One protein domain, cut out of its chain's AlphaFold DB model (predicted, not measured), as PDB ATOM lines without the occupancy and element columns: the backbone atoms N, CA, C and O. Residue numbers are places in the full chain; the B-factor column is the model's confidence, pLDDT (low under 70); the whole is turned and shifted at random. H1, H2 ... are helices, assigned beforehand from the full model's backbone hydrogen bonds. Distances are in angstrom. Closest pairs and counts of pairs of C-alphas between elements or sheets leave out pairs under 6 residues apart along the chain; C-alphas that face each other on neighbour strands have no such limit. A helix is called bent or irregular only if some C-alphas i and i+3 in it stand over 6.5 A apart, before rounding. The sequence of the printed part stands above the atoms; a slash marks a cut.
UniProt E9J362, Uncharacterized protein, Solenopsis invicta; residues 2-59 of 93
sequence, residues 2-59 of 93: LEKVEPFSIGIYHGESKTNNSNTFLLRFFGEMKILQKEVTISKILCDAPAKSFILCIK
ATOM      1  N   LEU A   2      35.941 -12.067  36.666       70.94
ATOM      2  CA  LEU A   2      35.909 -10.707  36.117       70.94
ATOM      3  C   LEU A   2      34.929  -9.883  36.953       70.94
ATOM      4  O   LEU A   2      33.783 -10.302  37.125       70.94
ATOM      5  N   GLU A   3      35.381  -8.739  37.465       80.19
ATOM      6  CA  GLU A   3      34.501  -7.753  38.086       80.19
ATOM      7  C   GLU A   3      33.343  -7.452  37.132       80.19
ATOM      8  O   GLU A   3      33.531  -7.219  35.934       80.19
ATOM      9  N   LYS A   4      32.122  -7.544  37.653       82.75
ATOM     10  CA  LYS A   4      30.911  -7.397  36.856       82.75
ATOM     11  C   LYS A   4      30.707  -5.908  36.584       82.75
ATOM     12  O   LYS A   4      30.100  -5.205  37.380       82.75
ATOM     13  N   VAL A   5      31.259  -5.429  35.476       87.12
ATOM     14  CA  VAL A   5      31.058  -4.046  35.032       87.12
ATOM     15  C   VAL A   5      29.680  -3.936  34.384       87.12
ATOM     16  O   VAL A   5      29.327  -4.748  33.524       87.12
ATOM     17  N   GLU A   6      28.891  -2.946  34.796       90.31
ATOM     18  CA  GLU A   6      27.598  -2.687  34.169       90.31
ATOM     19  C   GLU A   6      27.787  -2.119  32.752       90.31
ATOM     20  O   GLU A   6      28.580  -1.193  32.553       90.31
ATOM     21  N   PRO A   7      27.077  -2.653  31.741       87.62
ATOM     22  CA  PRO A   7      27.095  -2.080  30.403       87.62
ATOM     23  C   PRO A   7      26.571  -0.643  30.416       87.62
ATOM     24  O   PRO A   7      25.538  -0.359  31.019       87.62
ATOM     25  N   PHE A   8      27.230   0.248  29.678       89.12
ATOM     26  CA  PHE A   8      26.779   1.624  29.485       89.12
ATOM     27  C   PHE A   8      26.537   1.923  28.005       89.12
ATOM     28  O   PHE A   8      27.101   1.292  27.108       89.12
ATOM     29  N   SER A   9      25.669   2.895  27.735       88.81
ATOM     30  CA  SER A   9      25.370   3.316  26.368       88.81
ATOM     31  C   SER A   9      26.474   4.221  25.821       88.81
ATOM     32  O   SER A   9      26.760   5.272  26.383       88.81
ATOM     33  N   ILE A  10      27.043   3.836  24.679       85.31
ATOM     34  CA  ILE A  10      28.054   4.620  23.942       85.31
ATOM     35  C   ILE A  10      27.448   5.495  22.832       85.31
ATOM     36  O   ILE A  10      28.101   6.397  22.315       85.31
ATOM     37  N   GLY A  11      26.195   5.241  22.447       85.69
ATOM     38  CA  GLY A  11      25.505   6.001  21.410       85.69
ATOM     39  C   GLY A  11      24.067   5.539  21.209       85.69
ATOM     40  O   GLY A  11      23.765   4.352  21.325       85.69
ATOM     41  N   ILE A  12      23.185   6.487  20.897       88.25
ATOM     42  CA  ILE A  12      21.772   6.247  20.597       88.25
ATOM     43  C   ILE A  12      21.474   6.919  19.261       88.25
ATOM     44  O   ILE A  12      21.765   8.099  19.077       88.25
ATOM     45  N   TYR A  13      20.908   6.157  18.329       87.38
ATOM     46  CA  TYR A  13      20.472   6.667  17.037       87.38
ATOM     47  C   TYR A  13      18.943   6.694  16.970       87.38
ATOM     48  O   TYR A  13      18.287   5.706  17.296       87.38
ATOM     49  N   HIS A  14      18.391   7.813  16.505       88.38
ATOM     50  CA  HIS A  14      16.972   8.003  16.231       88.38
ATOM     51  C   HIS A  14      16.829   8.711  14.879       88.38
ATOM     52  O   HIS A  14      17.525   9.688  14.606       88.38
ATOM     53  N   GLY A  15      15.935   8.202  14.037       86.38
ATOM     54  CA  GLY A  15      15.608   8.779  12.742       86.38
ATOM     55  C   GLY A  15      14.458   8.018  12.091       86.38
ATOM     56  O   GLY A  15      14.191   6.869  12.445       86.38
ATOM     57  N   GLU A  16      13.774   8.658  11.146       83.69
ATOM     58  CA  GLU A  16      12.661   8.047  10.405       83.69
ATOM     59  C   GLU A  16      13.133   6.958   9.431       83.69
ATOM     60  O   GLU A  16      12.411   6.008   9.131       83.69
ATOM     61  N   SER A  17      14.375   7.066   8.962       82.31
ATOM     62  CA  SER A  17      15.016   6.098   8.083       82.31
ATOM     63  C   SER A  17      16.456   5.855   8.513       82.31
ATOM     64  O   SER A  17      17.023   6.589   9.316       82.31
ATOM     65  N   LYS A  18      17.090   4.831   7.933       81.81
ATOM     66  CA  LYS A  18      18.545   4.682   8.038       81.81
ATOM     67  C   LYS A  18      19.224   5.903   7.416       81.81
ATOM     68  O   LYS A  18      18.761   6.407   6.393       81.81
ATOM     69  N   THR A  19      20.328   6.351   8.006       81.31
ATOM     70  CA  THR A  19      21.180   7.381   7.401       81.31
ATOM     71  C   THR A  19      21.752   6.888   6.075       81.31
ATOM     72  O   THR A  19      22.152   5.727   5.988       81.31
ATOM     73  N   ASN A  20      21.925   7.783   5.100       81.06
ATOM     74  CA  ASN A  20      22.650   7.466   3.861       81.06
ATOM     75  C   ASN A  20      24.102   7.035   4.122       81.06
ATOM     76  O   ASN A  20      24.686   6.303   3.328       81.06
ATOM     77  N   ASN A  21      24.683   7.482   5.240       85.06
ATOM     78  CA  ASN A  21      26.036   7.139   5.642       85.06
ATOM     79  C   ASN A  21      26.103   6.866   7.153       85.06
ATOM     80  O   ASN A  21      26.159   7.796   7.959       85.06
ATOM     81  N   SER A  22      26.123   5.586   7.532       87.25
ATOM     82  CA  SER A  22      26.257   5.157   8.932       87.25
ATOM     83  C   SER A  22      27.583   5.603   9.560       87.25
ATOM     84  O   SER A  22      27.652   5.787  10.777       87.25
ATOM     85  N   ASN A  23      28.623   5.860   8.753       87.81
ATOM     86  CA  ASN A  23      29.924   6.304   9.254       87.81
ATOM     87  C   ASN A  23      29.845   7.666   9.942       87.81
ATOM     88  O   ASN A  23      30.607   7.904  10.871       87.81
ATOM     89  N   THR A  24      28.920   8.544   9.542       89.00
ATOM     90  CA  THR A  24      28.742   9.846  10.201       89.00
ATOM     91  C   THR A  24      28.348   9.673  11.667       89.00
ATOM     92  O   THR A  24      28.881  10.364  12.528       89.00
ATOM     93  N   PHE A  25      27.473   8.708  11.966       89.12
ATOM     94  CA  PHE A  25      27.104   8.361  13.339       89.12
ATOM     95  C   PHE A  25      28.260   7.677  14.085       89.12
ATOM     96  O   PHE A  25      28.545   8.001  15.236       89.12
ATOM     97  N   LEU A  26      28.961   6.755  13.422       90.56
ATOM     98  CA  LEU A  26      30.027   5.959  14.040       90.56
ATOM     99  C   LEU A  26      31.357   6.711  14.201       90.56
ATOM    100  O   LEU A  26      32.248   6.216  14.885       90.56
ATOM    101  N   LEU A  27      31.517   7.891  13.597       91.56
ATOM    102  CA  LEU A  27      32.787   8.620  13.570       91.56
ATOM    103  C   LEU A  27      33.329   8.900  14.976       91.56
ATOM    104  O   LEU A  27      34.514   8.688  15.237       91.56
ATOM    105  N   ARG A  28      32.451   9.322  15.894       89.44
ATOM    106  CA  ARG A  28      32.816   9.559  17.296       89.44
ATOM    107  C   ARG A  28      33.292   8.275  17.972       89.44
ATOM    108  O   ARG A  28      34.364   8.267  18.569       89.44
ATOM    109  N   PHE A  29      32.532   7.195  17.807       89.94
ATOM    110  CA  PHE A  29      32.885   5.880  18.337       89.94
ATOM    111  C   PHE A  29      34.252   5.415  17.820       89.94
ATOM    112  O   PHE A  29      35.095   4.995  18.604       89.94
ATOM    113  N   PHE A  30      34.533   5.554  16.522       89.69
ATOM    114  CA  PHE A  30      35.837   5.187  15.965       89.69
ATOM    115  C   PHE A  30      36.994   6.010  16.543       89.69
ATOM    116  O   PHE A  30      38.076   5.463  16.755       89.69
ATOM    117  N   GLY A  31      36.779   7.301  16.815       91.62
ATOM    118  CA  GLY A  31      37.771   8.150  17.476       91.62
ATOM    119  C   GLY A  31      38.136   7.639  18.871       91.62
ATOM    120  O   GLY A  31      39.316   7.450  19.166       91.62
ATOM    121  N   GLU A  32      37.128   7.345  19.692       90.50
ATOM    122  CA  GLU A  32      37.296   6.799  21.047       90.50
ATOM    123  C   GLU A  32      37.966   5.412  21.009       90.50
ATOM    124  O   GLU A  32      38.942   5.157  21.719       90.50
ATOM    125  N   MET A  33      37.531   4.540  20.095       89.31
ATOM    126  CA  MET A  33      38.095   3.196  19.940       89.31
ATOM    127  C   MET A  33      39.551   3.202  19.480       89.31
ATOM    128  O   MET A  33      40.326   2.349  19.902       89.31
ATOM    129  N   LYS A  34      39.961   4.167  18.651       90.94
ATOM    130  CA  LYS A  34      41.357   4.297  18.209       90.94
ATOM    131  C   LYS A  34      42.297   4.666  19.359       90.94
ATOM    132  O   LYS A  34      43.466   4.287  19.337       90.94
ATOM    133  N   ILE A  35      41.800   5.405  20.351       91.69
ATOM    134  CA  ILE A  35      42.552   5.717  21.570       91.69
ATOM    135  C   ILE A  35      42.658   4.456  22.431       91.69
ATOM    136  O   ILE A  35      43.767   4.067  22.792       91.69
ATOM    137  N   LEU A  36      41.531   3.775  22.665       89.62
ATOM    138  CA  LEU A  36      41.466   2.535  23.449       89.62
ATOM    139  C   LEU A  36      42.322   1.409  22.856       89.62
ATOM    140  O   LEU A  36      42.944   0.656  23.599       89.62
ATOM    141  N   GLN A  37      42.426   1.321  21.527       90.19
ATOM    142  CA  GLN A  37      43.226   0.294  20.849       90.19
ATOM    143  C   GLN A  37      44.721   0.311  21.195       90.19
ATOM    144  O   GLN A  37      45.417  -0.663  20.917       90.19
ATOM    145  N   LYS A  38      45.228   1.391  21.799       92.19
ATOM    146  CA  LYS A  38      46.611   1.456  22.292       92.19
ATOM    147  C   LYS A  38      46.837   0.596  23.536       92.19
ATOM    148  O   LYS A  38      47.966   0.185  23.776       92.19
ATOM    149  N   GLU A  39      45.782   0.339  24.306       92.62
ATOM    150  CA  GLU A  39      45.842  -0.378  25.584       92.62
ATOM    151  C   GLU A  39      45.093  -1.715  25.536       92.62
ATOM    152  O   GLU A  39      45.459  -2.655  26.239       92.62
ATOM    153  N   VAL A  40      44.069  -1.834  24.681       88.88
ATOM    154  CA  VAL A  40      43.239  -3.039  24.564       88.88
ATOM    155  C   VAL A  40      43.042  -3.477  23.117       88.88
ATOM    156  O   VAL A  40      42.842  -2.669  22.217       88.88
ATOM    157  N   THR A  41      43.030  -4.788  22.873       88.31
ATOM    158  CA  THR A  41      42.692  -5.335  21.549       88.31
ATOM    159  C   THR A  41      41.222  -5.730  21.498       88.31
ATOM    160  O   THR A  41      40.757  -6.570  22.267       88.31
ATOM    161  N   ILE A  42      40.482  -5.159  20.549       84.88
ATOM    162  CA  ILE A  42      39.078  -5.508  20.322       84.88
ATOM    163  C   ILE A  42      39.021  -6.803  19.518       84.88
ATOM    164  O   ILE A  42      39.397  -6.829  18.350       84.88
ATOM    165  N   SER A  43      38.522  -7.877  20.128       88.12
ATOM    166  CA  SER A  43      38.393  -9.163  19.437       88.12
ATOM    167  C   SER A  43      37.199  -9.192  18.480       88.12
ATOM    168  O   SER A  43      37.318  -9.642  17.340       88.12
ATOM    169  N   LYS A  44      36.020  -8.755  18.946       87.06
ATOM    170  CA  LYS A  44      34.754  -8.871  18.210       87.06
ATOM    171  C   LYS A  44      33.807  -7.732  18.565       87.06
ATOM    172  O   LYS A  44      33.787  -7.271  19.702       87.06
ATOM    173  N   ILE A  45      32.977  -7.354  17.599       86.69
ATOM    174  CA  ILE A  45      31.830  -6.467  17.793       86.69
ATOM    175  C   ILE A  45      30.573  -7.321  17.628       86.69
ATOM    176  O   ILE A  45      30.376  -7.954  16.588       86.69
ATOM    177  N   LEU A  46      29.751  -7.379  18.673       89.19
ATOM    178  CA  LEU A  46      28.492  -8.116  18.673       89.19
ATOM    179  C   LEU A  46      27.350  -7.133  18.437       89.19
ATOM    180  O   LEU A  46      27.190  -6.175  19.185       89.19
ATOM    181  N   CYS A  47      26.561  -7.393  17.400       87.25
ATOM    182  CA  CYS A  47      25.397  -6.590  17.056       87.25
ATOM    183  C   CYS A  47      24.193  -7.506  16.881       87.25
ATOM    184  O   CYS A  47      24.307  -8.585  16.288       87.25
ATOM    185  N   ASP A  48      23.036  -7.037  17.328       88.12
ATOM    186  CA  ASP A  48      21.769  -7.618  16.918       88.12
ATOM    187  C   ASP A  48      21.497  -7.342  15.424       88.12
ATOM    188  O   ASP A  48      22.240  -6.641  14.723       88.12
ATOM    189  N   ALA A  49      20.435  -7.946  14.897       84.06
ATOM    190  CA  ALA A  49      20.083  -7.807  13.492       84.06
ATOM    191  C   ALA A  49      19.836  -6.343  13.036       84.06
ATOM    192  O   ALA A  49      20.372  -5.979  11.979       84.06
ATOM    193  N   PRO A  50      19.082  -5.484  13.767       84.81
ATOM    194  CA  PRO A  50      18.922  -4.077  13.390       84.81
ATOM    195  C   PRO A  50      20.237  -3.310  13.396       84.81
ATOM    196  O   PRO A  50      20.563  -2.734  12.354       84.81
ATOM    197  N   ALA A  51      21.015  -3.347  14.483       87.12
ATOM    198  CA  ALA A  51      22.260  -2.587  14.584       87.12
ATOM    199  C   ALA A  51      23.273  -3.031  13.528       87.12
ATOM    200  O   ALA A  51      23.889  -2.200  12.861       87.12
ATOM    201  N   LYS A  52      23.381  -4.341  13.274       87.31
ATOM    202  CA  LYS A  52      24.230  -4.863  12.197       87.31
ATOM    203  C   LYS A  52      23.808  -4.320  10.833       87.31
ATOM    204  O   LYS A  52      24.649  -3.881  10.053       87.31
ATOM    205  N   SER A  53      22.508  -4.347  10.536       87.19
ATOM    206  CA  SER A  53      21.992  -3.845   9.260       87.19
ATOM    207  C   SER A  53      22.126  -2.326   9.116       87.19
ATOM    208  O   SER A  53      22.137  -1.819   7.997       87.19
ATOM    209  N   PHE A  54      22.174  -1.594  10.230       87.81
ATOM    210  CA  PHE A  54      22.416  -0.156  10.261       87.81
ATOM    211  C   PHE A  54      23.884   0.152   9.961       87.81
ATOM    212  O   PHE A  54      24.167   0.877   9.014       87.81
ATOM    213  N   ILE A  55      24.813  -0.468  10.697       88.62
ATOM    214  CA  ILE A  55      26.259  -0.257  10.541       88.62
ATOM    215  C   ILE A  55      26.710  -0.591   9.116       88.62
ATOM    216  O   ILE A  55      27.433   0.188   8.508       88.62
ATOM    217  N   LEU A  56      26.241  -1.715   8.566       87.00
ATOM    218  CA  LEU A  56      26.622  -2.176   7.227       87.00
ATOM    219  C   LEU A  56      25.859  -1.487   6.085       87.00
ATOM    220  O   LEU A  56      26.108  -1.812   4.929       87.00
ATOM    221  N   CYS A  57      24.907  -0.593   6.380       85.25
ATOM    222  CA  CYS A  57      24.033   0.030   5.377       85.25
ATOM    223  C   CYS A  57      23.306  -0.978   4.460       85.25
ATOM    224  O   CYS A  57      23.050  -0.705   3.290       85.25
ATOM    225  N   ILE A  58      22.936  -2.149   4.988       84.56
ATOM    226  CA  ILE A  58      22.210  -3.191   4.244       84.56
ATOM    227  C   ILE A  58      20.738  -3.245   4.645       84.56
ATOM    228  O   ILE A  58      20.315  -2.714   5.676       84.56
ATOM    229  N   LYS A  59      19.923  -3.940   3.852       82.31
ATOM    230  CA  LYS A  59      18.522  -4.193   4.200       82.31
ATOM    231  C   LYS A  59      18.414  -5.051   5.473       82.31
ATOM    232  O   LYS A  59      19.314  -5.813   5.819       82.31
TER     233      LYS A  59
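This is residues 2 to 59 of the 93 residues of an uncharacterized protein of Solenopsis invicta (UniProt E9J362). With little regular structure, this is a loose, elongated frame: an unnamed stretch, residues 2 to 21, runs along it and folds back into H1, and residues 37 to 48 return to the short H2, set crosswise near H1's first residues. The printed part has 58 residues, with two named helices, H1 then H2, no named strand, and 22 residues in these elements; the class is all helix. The radius of gyration of the C-alphas is 13.4 A, and the spans are 38 by 23 by 18 A.

Find C-alpha 22 at (26.257, 5.157, 8.932); from there H1, residues 22 to 36, runs 21.2 A. It is irregular: C-alphas 25 and 28 are 7.1 A apart. H2, residues 49 to 55, ends at C-alpha 55 (26.259, -0.257, 10.541).

Look at Ser 22 and Ile 55, the closest C-alphas of H1 and H2, 5.6 A apart. The helices only just touch, with 3 pairs of C-alphas within 8 A, H1 with residues 22 to 23 alone. Their lines are about perpendicular, at 85 degrees. In H2 every O i to N i+4 pair is within hydrogen-bond range; in H1, 9 of 11.

The C-alphas of Leu 2 and Glu 16 are farthest apart, 39.4 A. The link from H1 to H2 is long, 12 residues. Residues 2 to 9 and 34 to 40, of which 34 to 36 belong to H1, stand free. The printed part has no cut, and no printed residue is under 70 in pLDDT.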